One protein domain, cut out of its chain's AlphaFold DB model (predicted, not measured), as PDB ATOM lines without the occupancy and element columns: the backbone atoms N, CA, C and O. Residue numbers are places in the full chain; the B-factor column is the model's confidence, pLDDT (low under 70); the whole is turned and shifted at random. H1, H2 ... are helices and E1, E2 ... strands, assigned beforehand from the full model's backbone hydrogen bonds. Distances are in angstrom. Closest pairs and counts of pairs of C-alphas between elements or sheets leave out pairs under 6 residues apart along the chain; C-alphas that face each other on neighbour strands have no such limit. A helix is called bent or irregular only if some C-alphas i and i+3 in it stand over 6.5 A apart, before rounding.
ATOM      1  N   LEU A   7     296.068 287.779 164.976       96.50
ATOM      2  CA  LEU A   7     297.287 288.585 164.974       96.50
ATOM      3  C   LEU A   7     298.383 287.830 165.720       96.50
ATOM      4  O   LEU A   7     298.124 287.250 166.773       96.50
ATOM      5  N   SER A   8     299.602 287.844 165.188       97.12
ATOM      6  CA  SER A   8     300.722 287.079 165.737       97.12
ATOM      7  C   SER A   8     301.994 287.914 165.752       97.12
ATOM      8  O   SER A   8     302.308 288.588 164.775       97.12
ATOM      9  N   THR A   9     302.758 287.813 166.836       97.25
ATOM     10  CA  THR A   9     304.102 288.395 166.954       97.25
ATOM     11  C   THR A   9     305.051 287.379 167.581       97.25
ATOM     12  O   THR A   9     304.631 286.400 168.213       97.25
ATOM     13  N   ALA A  10     306.348 287.591 167.389       96.50
ATOM     14  CA  ALA A  10     307.378 286.754 167.968       96.50
ATOM     15  C   ALA A  10     308.647 287.550 168.264       96.50
ATOM     16  O   ALA A  10     309.050 288.419 167.494       96.50
ATOM     17  N   ALA A  11     309.327 287.188 169.348       95.06
ATOM     18  CA  ALA A  11     310.631 287.739 169.682       95.06
ATOM     19  C   ALA A  11     311.571 286.675 170.240       95.06
ATOM     20  O   ALA A  11     311.161 285.613 170.719       95.06
ATOM     21  N   ARG A  12     312.870 286.973 170.185       93.62
ATOM     22  CA  ARG A  12     313.883 286.126 170.805       93.62
ATOM     23  C   ARG A  12     313.695 286.135 172.320       93.62
ATOM     24  O   ARG A  12     313.565 287.192 172.930       93.62
ATOM     25  N   ARG A  13     313.711 284.949 172.923       90.62
ATOM     26  CA  ARG A  13     313.706 284.789 174.374       90.62
ATOM     27  C   ARG A  13     314.994 285.395 174.946       90.62
ATOM     28  O   ARG A  13     316.064 285.054 174.443       90.62
ATOM     29  N   PRO A  14     314.911 286.249 175.976       88.31
ATOM     30  CA  PRO A  14     316.096 286.797 176.617       88.31
ATOM     31  C   PRO A  14     316.895 285.697 177.324       88.31
ATOM     32  O   PRO A  14     316.329 284.726 177.832       88.31
ATOM     33  N   ASP A  15     318.215 285.875 177.379       86.31
ATOM     34  CA  ASP A  15     319.117 284.962 178.093       86.31
ATOM     35  C   ASP A  15     318.958 285.086 179.617       86.31
ATOM     36  O   ASP A  15     319.140 284.120 180.356       86.31
ATOM     37  N   ASN A  16     318.564 286.273 180.092       85.31
ATOM     38  CA  ASN A  16     318.278 286.528 181.494       85.31
ATOM     39  C   ASN A  16     316.799 286.266 181.823       85.31
ATOM     40  O   ASN A  16     315.883 286.855 181.243       85.31
ATOM     41  N   ILE A  17     316.562 285.407 182.816       73.75
ATOM     42  CA  ILE A  17     315.224 285.011 183.270       73.75
ATOM     43  C   ILE A  17     314.430 286.203 183.823       73.75
ATOM     44  O   ILE A  17     313.208 286.217 183.666       73.75
ATOM     45  N   SER A  18     315.081 287.211 184.422       78.12
ATOM     46  CA  SER A  18     314.375 288.398 184.938       78.12
ATOM     47  C   SER A  18     313.648 289.174 183.840       78.12
ATOM     48  O   SER A  18     312.605 289.775 184.096       78.12
ATOM     49  N   ASP A  19     314.145 289.094 182.606       85.31
ATOM     50  CA  ASP A  19     313.651 289.882 181.478       85.31
ATOM     51  C   ASP A  19     312.509 289.171 180.743       85.31
ATOM     52  O   ASP A  19     311.813 289.772 179.924       85.31
ATOM     53  N   ASN A  20     312.244 287.901 181.081       86.31
ATOM     54  CA  ASN A  20     311.161 287.141 180.464       86.31
ATOM     55  C   ASN A  20     309.816 287.845 180.640       86.31
ATOM     56  O   ASN A  20     309.062 287.966 179.685       86.31
ATOM     57  N   THR A  21     309.479 288.338 181.830       91.56
ATOM     58  CA  THR A  21     308.168 288.989 182.010       91.56
ATOM     59  C   THR A  21     308.049 290.260 181.167       91.56
ATOM     60  O   THR A  21     306.975 290.538 180.639       91.56
ATOM     61  N   ALA A  22     309.143 291.008 181.008       92.81
ATOM     62  CA  ALA A  22     309.154 292.237 180.226       92.81
ATOM     63  C   ALA A  22     308.912 291.959 178.737       92.81
ATOM     64  O   ALA A  22     308.068 292.621 178.138       92.81
ATOM     65  N   ILE A  23     309.560 290.937 178.164       94.75
ATOM     66  CA  ILE A  23     309.361 290.617 176.745       94.75
ATOM     67  C   ILE A  23     307.933 290.146 176.454       94.75
ATOM     68  O   ILE A  23     307.347 290.561 175.464       94.75
ATOM     69  N   HIS A  24     307.322 289.351 177.340       95.69
ATOM     70  CA  HIS A  24     305.932 288.927 177.144       95.69
ATOM     71  C   HIS A  24     304.959 290.105 177.222       95.69
ATOM     72  O   HIS A  24     304.022 290.160 176.435       95.69
ATOM     73  N   LYS A  25     305.187 291.055 178.140       96.19
ATOM     74  CA  LYS A  25     304.376 292.276 178.222       96.19
ATOM     75  C   LYS A  25     304.495 293.112 176.953       96.19
ATOM     76  O   LYS A  25     303.476 293.453 176.381       96.19
ATOM     77  N   MET A  26     305.717 293.340 176.478       96.44
ATOM     78  CA  MET A  26     305.969 294.074 175.237       96.44
ATOM     79  C   MET A  26     305.234 293.446 174.041       96.44
ATOM     80  O   MET A  26     304.537 294.149 173.321       96.44
ATOM     81  N   LEU A  27     305.321 292.121 173.869       97.38
ATOM     82  CA  LEU A  27     304.617 291.423 172.785       97.38
ATOM     83  C   LEU A  27     303.089 291.528 172.910       97.38
ATOM     84  O   LEU A  27     302.397 291.654 171.904       97.38
ATOM     85  N   LEU A  28     302.550 291.470 174.130       97.88
ATOM     86  CA  LEU A  28     301.116 291.657 174.363       97.88
ATOM     87  C   LEU A  28     300.682 293.100 174.088       97.88
ATOM     88  O   LEU A  28     299.630 293.302 173.496       97.88
ATOM     89  N   ASP A  29     301.485 294.092 174.470       98.12
ATOM     90  CA  ASP A  29     301.206 295.504 174.204       98.12
ATOM     91  C   ASP A  29     301.177 295.785 172.691       98.12
ATOM     92  O   ASP A  29     300.256 296.444 172.211       98.12
ATOM     93  N   GLU A  30     302.118 295.218 171.927       98.00
ATOM     94  CA  GLU A  30     302.130 295.282 170.458       98.00
ATOM     95  C   GLU A  30     300.866 294.663 169.850       98.00
ATOM     96  O   GLU A  30     300.204 295.281 169.017       98.00
ATOM     97  N   LEU A  31     300.491 293.461 170.296       98.06
ATOM     98  CA  LEU A  31     299.297 292.774 169.801       98.06
ATOM     99  C   LEU A  31     298.004 293.505 170.172       98.06
ATOM    100  O   LEU A  31     297.093 293.575 169.351       98.06
ATOM    101  N   ASN A  32     297.917 294.057 171.381       98.25
ATOM    102  CA  ASN A  32     296.771 294.844 171.829       98.25
ATOM    103  C   ASN A  32     296.634 296.137 171.011       98.25
ATOM    104  O   ASN A  32     295.523 296.503 170.626       98.25
ATOM    105  N   ALA A  33     297.751 296.811 170.719       97.75
ATOM    106  CA  ALA A  33     297.762 298.007 169.882       97.75
ATOM    107  C   ALA A  33     297.320 297.694 168.444       97.75
ATOM    108  O   ALA A  33     296.479 298.404 167.889       97.75
ATOM    109  N   GLU A  34     297.819 296.601 167.865       97.81
ATOM    110  CA  GLU A  34     297.431 296.162 166.521       97.81
ATOM    111  C   GLU A  34     295.956 295.727 166.474       97.81
ATOM    112  O   GLU A  34     295.203 296.129 165.586       97.81
ATOM    113  N   ALA A  35     295.485 294.985 167.482       96.69
ATOM    114  CA  ALA A  35     294.078 294.614 167.627       96.69
ATOM    115  C   ALA A  35     293.168 295.852 167.664       96.69
ATOM    116  O   ALA A  35     292.144 295.899 166.974       96.69
ATOM    117  N   GLN A  36     293.562 296.883 168.415       97.00
ATOM    118  CA  GLN A  36     292.837 298.147 168.463       97.00
ATOM    119  C   GLN A  36     292.846 298.867 167.104       97.00
ATOM    120  O   GLN A  36     291.809 299.392 166.693       97.00
ATOM    121  N   ALA A  37     293.970 298.862 166.379       96.75
ATOM    122  CA  ALA A  37     294.066 299.433 165.032       96.75
ATOM    123  C   ALA A  37     293.140 298.720 164.025       96.75
ATOM    124  O   ALA A  37     292.588 299.357 163.127       96.75
ATOM    125  N   HIS A  38     292.891 297.424 164.226       93.62
ATOM    126  CA  HIS A  38     291.907 296.631 163.483       93.62
ATOM    127  C   HIS A  38     290.458 296.770 163.987       93.62
ATOM    128  O   HIS A  38     289.555 296.121 163.454       93.62
ATOM    129  N   GLY A  39     290.209 297.618 164.989       95.88
ATOM    130  CA  GLY A  39     288.877 297.882 165.532       95.88
ATOM    131  C   GLY A  39     288.356 296.809 166.489       95.88
ATOM    132  O   GLY A  39     287.148 296.737 166.721       95.88
ATOM    133  N   TRP A  40     289.226 295.957 167.038       96.38
ATOM    134  CA  TRP A  40     288.822 294.987 168.053       96.38
ATOM    135  C   TRP A  40     288.610 295.688 169.401       96.38
ATOM    136  O   TRP A  40     289.385 296.558 169.792       96.38
ATOM    137  N   ALA A  41     287.564 295.293 170.135       94.62
ATOM    138  CA  ALA A  41     287.297 295.810 171.484       94.62
ATOM    139  C   ALA A  41     288.344 295.340 172.512       94.62
ATOM    140  O   ALA A  41     288.583 295.998 173.522       94.62
ATOM    141  N   GLY A  42     288.967 294.198 172.239       95.56
ATOM    142  CA  GLY A  42     290.023 293.592 173.025       95.56
ATOM    143  C   GLY A  42     290.624 292.412 172.275       95.56
ATOM    144  O   GLY A  42     290.302 292.165 171.110       95.56
ATOM    145  N   SER A  43     291.466 291.644 172.950       97.69
ATOM    146  CA  SER A  43     292.128 290.489 172.355       97.69
ATOM    147  C   SER A  43     292.174 289.332 173.343       97.69
ATOM    148  O   SER A  43     292.371 289.552 174.535       97.69
ATOM    149  N   ALA A  44     292.015 288.109 172.859       97.44
ATOM    150  CA  ALA A  44     292.154 286.894 173.653       97.44
ATOM    151  C   ALA A  44     293.320 286.061 173.124       97.44
ATOM    152  O   ALA A  44     293.526 285.979 171.914       97.44
ATOM    153  N   ILE A  45     294.079 285.441 174.028       97.56
ATOM    154  CA  ILE A  45     295.221 284.597 173.665       97.56
ATOM    155  C   ILE A  45     294.704 283.317 173.016       97.56
ATOM    156  O   ILE A  45     293.937 282.571 173.620       97.56
ATOM    157  N   ASP A  46     295.156 283.073 171.791       95.88
ATOM    158  CA  ASP A  46     294.809 281.893 171.001       95.88
ATOM    159  C   ASP A  46     295.959 280.885 170.969       95.88
ATOM    160  O   ASP A  46     295.748 279.674 171.045       95.88
ATOM    161  N   CYS A  47     297.201 281.383 170.929       95.12
ATOM    162  CA  CYS A  47     298.386 280.540 170.893       95.12
ATOM    163  C   CYS A  47     299.548 281.145 171.681       95.12
ATOM    164  O   CYS A  47     299.850 282.334 171.566       95.12
ATOM    165  N   TYR A  48     300.258 280.287 172.410       96.06
ATOM    166  CA  TYR A  48     301.556 280.576 173.003       96.06
ATOM    167  C   TYR A  48     302.503 279.413 172.730       96.06
ATOM    168  O   TYR A  48     302.164 278.258 172.996       96.06
ATOM    169  N   ARG A  49     303.695 279.704 172.198       94.44
ATOM    170  CA  ARG A  49     304.733 278.695 171.952       94.44
ATOM    171  C   ARG A  49     306.120 279.254 172.217       94.44
ATOM    172  O   ARG A  49     306.406 280.416 171.939       94.44
ATOM    173  N   VAL A  50     307.005 278.383 172.697       93.19
ATOM    174  CA  VAL A  50     308.442 278.658 172.781       93.19
ATOM    175  C   VAL A  50     309.187 277.573 172.022       93.19
ATOM    176  O   VAL A  50     309.097 276.396 172.363       93.19
ATOM    177  N   THR A  51     309.919 277.937 170.973       93.19
ATOM    178  CA  THR A  51     310.656 276.972 170.140       93.19
ATOM    179  C   THR A  51     311.933 277.608 169.619       93.19
ATOM    180  O   THR A  51     311.924 278.755 169.189       93.19
ATOM    181  N   GLY A  52     313.061 276.895 169.700       90.50
ATOM    182  CA  GLY A  52     314.348 277.405 169.203       90.50
ATOM    183  C   GLY A  52     314.811 278.714 169.861       90.50
ATOM    184  O   GLY A  52     315.512 279.501 169.235       90.50
ATOM    185  N   GLY A  53     314.389 278.983 171.103       91.88
ATOM    186  CA  GLY A  53     314.674 280.252 171.783       91.88
ATOM    187  C   GLY A  53     313.853 281.439 171.269       91.88
ATOM    188  O   GLY A  53     314.207 282.577 171.554       91.88
ATOM    189  N   ILE A  54     312.770 281.196 170.531       94.38
ATOM    190  CA  ILE A  54     311.805 282.209 170.100       94.38
ATOM    191  C   ILE A  54     310.517 282.027 170.899       94.38
ATOM    192  O   ILE A  54     310.053 280.901 171.068       94.38
ATOM    193  N   ILE A  55     309.965 283.133 171.390       95.31
ATOM    194  CA  ILE A  55     308.633 283.222 171.989       95.31
ATOM    195  C   ILE A  55     307.684 283.706 170.898       95.31
ATOM    196  O   ILE A  55     307.930 284.756 170.312       95.31
ATOM    197  N   GLY A  56     306.615 282.956 170.640       97.00
ATOM    198  CA  GLY A  56     305.525 283.353 169.753       97.00
ATOM    199  C   GLY A  56     304.213 283.467 170.522       97.00
ATOM    200  O   GLY A  56     303.887 282.581 171.319       97.00
ATOM    201  N   ILE A  57     303.468 284.543 170.268       98.00
ATOM    202  CA  ILE A  57     302.134 284.787 170.828       98.00
ATOM    203  C   ILE A  57     301.183 285.101 169.676       98.00
ATOM    204  O   ILE A  57     301.537 285.847 168.764       98.00
ATOM    205  N   SER A  58     299.987 284.519 169.705       97.62
ATOM    206  CA  SER A  58     298.890 284.885 168.809       97.62
ATOM    207  C   SER A  58     297.642 285.232 169.601       97.62
ATOM    208  O   SER A  58     297.346 284.588 170.612       97.62
ATOM    209  N   VAL A  59     296.911 286.232 169.121       97.88
ATOM    210  CA  VAL A  59     295.632 286.661 169.676       97.88
ATOM    211  C   VAL A  59     294.542 286.690 168.612       97.88
ATOM    212  O   VAL A  59     294.795 286.916 167.427       97.88
ATOM    213  N   ILE A  60     293.313 286.494 169.065       97.25
ATOM    214  CA  ILE A  60     292.074 286.669 168.303       97.25
ATOM    215  C   ILE A  60     291.231 287.774 168.944       97.25
ATOM    216  O   ILE A  60     291.550 288.251 170.036       97.25
ATOM    217  N   ALA A  61     290.144 288.178 168.285       97.00
ATOM    218  CA  ALA A  61     289.235 289.182 168.825       97.00
ATOM    219  C   ALA A  61     288.685 288.758 170.198       97.00
ATOM    220  O   ALA A  61     288.192 287.643 170.375       97.00
ATOM    221  N   GLY A  62     288.763 289.672 171.164       95.25
ATOM    222  CA  GLY A  62     288.292 289.485 172.532       95.25
ATOM    223  C   GLY A  62     287.472 290.674 173.029       95.25
ATOM    224  O   GLY A  62     287.178 291.613 172.291       95.25
ATOM    225  N   VAL A  63     287.099 290.622 174.307       95.00
ATOM    226  CA  VAL A  63     286.291 291.658 174.981       95.00
ATOM    227  C   VAL A  63     287.124 292.674 175.762       95.00
ATOM    228  O   VAL A  63     286.675 293.800 175.945       95.00
ATOM    229  N   MET A  64     288.319 292.294 176.216       96.81
ATOM    230  CA  MET A  64     289.272 293.166 176.911       96.81
ATOM    231  C   MET A  64     290.684 292.929 176.358       96.81
ATOM    232  O   MET A  64     290.921 291.859 175.793       96.81
ATOM    233  N   PRO A  65     291.611 293.899 176.461       97.62
ATOM    234  CA  PRO A  65     293.010 293.693 176.090       97.62
ATOM    235  C   PRO A  65     293.622 292.508 176.841       97.62
ATOM    236  O   PRO A  65     293.384 292.351 178.040       97.62
ATOM    237  N   ALA A  66     294.415 291.692 176.147       97.50
ATOM    238  CA  ALA A  66     295.057 290.534 176.761       97.50
ATOM    239  C   ALA A  66     296.136 290.989 177.746       97.50
ATOM    240  O   ALA A  66     296.933 291.883 177.447       97.50
ATOM    241  N   THR A  67     296.192 290.346 178.907       97.75
ATOM    242  CA  THR A  67     297.136 290.672 179.975       97.75
ATOM    243  C   THR A  67     298.171 289.572 180.190       97.75
ATOM    244  O   THR A  67     298.058 288.440 179.713       97.75
ATOM    245  N   ILE A  68     299.207 289.894 180.968       96.50
ATOM    246  CA  ILE A  68     300.203 288.899 181.376       96.50
ATOM    247  C   ILE A  68     299.595 287.790 182.245       96.50
ATOM    248  O   ILE A  68     300.087 286.662 182.222       96.50
ATOM    249  N   ASP A  69     298.543 288.096 183.005       96.81
ATOM    250  CA  ASP A  69     297.871 287.116 183.854       96.81
ATOM    251  C   ASP A  69     297.009 286.168 183.016       96.81
ATOM    252  O   ASP A  69     297.035 284.962 183.265       96.81
ATOM    253  N   ASP A  70     296.390 286.660 181.938       97.19
ATOM    254  CA  ASP A  70     295.726 285.803 180.948       97.19
ATOM    255  C   ASP A  70     296.721 284.839 180.294       97.19
ATOM    256  O   ASP A  70     296.431 283.656 180.125       97.19
ATOM    257  N   LEU A  71     297.933 285.311 179.980       96.38
ATOM    258  CA  LEU A  71     298.977 284.458 179.407       96.38
ATOM    259  C   LEU A  71     299.443 283.379 180.386       96.38
ATOM    260  O   LEU A  71     299.718 282.249 179.979       96.38
ATOM    261  N   ARG A  72     299.547 283.708 181.676       95.38
ATOM    262  CA  ARG A  72     299.875 282.729 182.720       95.38
ATOM    263  C   ARG A  72     298.783 281.669 182.823       95.38
ATOM    264  O   ARG A  72     299.100 280.487 182.725       95.38
ATOM    265  N   ALA A  73     297.525 282.092 182.911       95.75
ATOM    266  CA  ALA A  73     296.382 281.187 182.963       95.75
ATOM    267  C   ALA A  73     296.308 280.284 181.723       95.75
ATOM    268  O   ALA A  73     296.141 279.073 181.844       95.75
ATOM    269  N   TYR A  74     296.514 280.846 180.528       95.50
ATOM    270  CA  TYR A  74     296.549 280.085 179.280       95.50
ATOM    271  C   TYR A  74     297.643 279.008 179.298       95.50
ATOM    272  O   TYR A  74     297.389 277.855 178.953       95.50
ATOM    273  N   ARG A  75     298.855 279.352 179.752       93.81
ATOM    274  CA  ARG A  75     299.970 278.398 179.860       93.81
ATOM    275  C   ARG A  75     299.705 277.286 180.863       93.81
ATOM    276  O   ARG A  75     300.120 276.157 180.626       93.81
ATOM    277  N   ASP A  76     299.073 277.599 181.984       93.62
ATOM    278  CA  ASP A  76     298.765 276.590 182.994       93.62
ATOM    279  C   ASP A  76     297.663 275.641 182.504       93.62
ATOM    280  O   ASP A  76     297.802 274.429 182.652       93.62
ATOM    281  N   ASN A  77     296.664 276.154 181.782       90.50
ATOM    282  CA  ASN A  77     295.669 275.324 181.100       90.50
ATOM    283  C   ASN A  77     296.288 274.435 180.008       90.50
ATOM    284  O   ASN A  77     295.911 273.272 179.886       90.50
ATOM    285  N   GLN A  78     297.256 274.946 179.233       89.44
ATOM    286  CA  GLN A  78     297.975 274.136 178.242       89.44
ATOM    287  C   GLN A  78     298.709 272.957 178.889       89.44
ATOM    288  O   GLN A  78     298.605 271.842 178.389       89.44
ATOM    289  N   LYS A  79     299.406 273.183 180.011       86.69
ATOM    290  CA  LYS A  79     300.108 272.108 180.732       86.69
ATOM    291  C   LYS A  79     299.148 271.036 181.231       86.69
ATOM    292  O   LYS A  79     299.426 269.862 181.042       86.69
ATOM    293  N   LEU A  80     298.021 271.434 181.828       83.06
ATOM    294  CA  LEU A  80     297.009 270.486 182.304       83.06
ATOM    295  C   LEU A  80     296.504 269.606 181.158       83.06
ATOM    296  O   LEU A  80     296.432 268.390 181.297       83.06
ATOM    297  N   HIS A  81     296.231 270.207 180.000       79.44
ATOM    298  CA  HIS A  81     295.771 269.461 178.834       79.44
ATOM    299  C   HIS A  81     296.849 268.522 178.264       79.44
ATOM    300  O   HIS A  81     296.550 267.398 177.870       79.44
ATOM    301  N   GLU A  82     298.115 268.951 178.242       81.31
ATOM    302  CA  GLU A  82     299.244 268.098 177.846       81.31
ATOM    303  C   GLU A  82     299.440 266.921 178.819       81.31
ATOM    304  O   GLU A  82     299.675 265.793 178.383       81.31
ATOM    305  N   GLU A  83     299.301 267.149 180.125       76.06
ATOM    306  CA  GLU A  83     299.405 266.116 181.160       76.06
ATOM    307  C   GLU A  83     298.262 265.092 181.071       76.06
ATOM    308  O   GLU A  83     298.519 263.888 181.134       76.06
ATOM    309  N   GLU A  84     297.022 265.541 180.852       72.69
ATOM    310  CA  GLU A  84     295.850 264.672 180.660       72.69
ATOM    311  C   GLU A  84     295.982 263.779 179.417       72.69
ATOM    312  O   GLU A  84     295.631 262.601 179.462       72.69
ATOM    313  N   LEU A  85     296.532 264.304 178.319       72.00
ATOM    314  CA  LEU A  85     296.761 263.541 177.086       72.00
ATOM    315  C   LEU A  85     297.926 262.544 177.195       72.00
ATOM    316  O   LEU A  85     297.996 261.595 176.412       72.00
ATOM    317  N   THR A  86     298.849 262.758 178.136       65.12
ATOM    318  CA  THR A  86     300.051 261.926 178.307       65.12
ATOM    319  C   THR A  86     299.851 260.806 179.335       65.12
ATOM    320  O   THR A  86     300.644 259.862 179.370       65.12
ATOM    321  N   GLN A  87     298.792 260.850 180.150       56.22
ATOM    322  CA  GLN A  87     298.438 259.730 181.022       56.22
ATOM    323  C   GLN A  87     297.843 258.587 180.178       56.22
ATOM    324  O   GLN A  87     296.778 258.759 179.583       56.22
TER     325      GLN A  87
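This is residues 7 to 87 of the 90 residues of an uncharacterized protein of Pseudochrobactrum asaccharolyticum (UniProt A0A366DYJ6). A small twisted wall of three antiparallel strands has two helices over one face and no named helix over the other; H1 packs on the sheet with C-alphas near each of the strands, while H2 begins beside H1 and runs away from it, crossing E2 slantwise. The far part of H2, residues 79 to 86, and residue 87 stick out as a free arm. The printed part has 81 residues, with two named helices and three named strands in the order E1, H1, E2, E3, H2; the sheet's order is E1, E3, E2, and the class is mixed, helices and strands. The whole is compact, with a radius of gyration of the C-alphas of 13.2 A and spans of 42 by 30 by 19 A.

In the sheet, the inner strand E3, residues 54 to 62, has the edge strands E1, residues 7 to 12, and E2, residues 42 to 51, as its neighbours. E3 and E2 form a hairpin and are antiparallel at 160 degrees; N 44 and O 60 are 2.9 A apart, within hydrogen-bond range. E2 bends by 51 degrees at residue 46, where N 46 and N 47 are both within hydrogen-bond range of O 58, at 2.9 A and 3.2 A. E1 and E3 are antiparallel at 159 degrees, with N 9 and O 57 within hydrogen-bond range at 3.0 A. The sheet is twisted: its C-alphas lie up to 4.2 A off the best plane. H1, residues 17 to 37, is on the sheet with its residues 20 to 36; its closest C-alphas to E1 are those of Leu 27 and Thr 9, 6.6 A apart, and to E2 those of Asn 32 and Ser 43, 6.4 A apart. E1, H1 and E2 form a split strand-helix-strand unit, two strands that run the same way with E3 between them in the sheet, and its crossover is right-handed. H2, residues 68 to 86, is on the same face as H1, which gives two layers, helices on one face of a sheet. H2 lies over E2 at a height over the sheet of 9.3 A and runs slantwise to the strands, at 54 degrees to E2 on the local plane; the closest C-alphas are those of Leu 71 and Ile 45, 6.9 A apart. H1 and H2 touch, about perpendicular at 74 degrees, through residues 21 to 28 of H1 and residue 68 alone of H2; the closest C-alphas are those of Lys 25 and Ile 68, 6.2 A apart. In H2 every O i to N i+4 pair is within hydrogen-bond range, and in H1 15 of 17 are.

E1 begins at C-alpha 7, at (297.287, 288.585, 164.974), and measures 17.8 A from first to last C-alpha. E2 measures 26.7 A and E3 24.7 A. H1 begins at C-alpha 17, at (315.224, 285.011, 183.270), and is 31.4 A long; it is irregular, but only just, with C-alphas 18 and 21 standing 6.9 A apart. H2 is 27.1 A long and ends at C-alpha 86, at (300.051, 261.926, 178.307).

The two C-alphas farthest apart are those of Ala 37 and Gln 87, at 43.0 A. Without the free residues 79 to 87, the body of 72 residues spans 35 by 24 by 19 A. The printed part has no cut, and the four links between its named elements are tight. The mean pLDDT of the printed part is 92.3, and residues 86 to 87 are under 70.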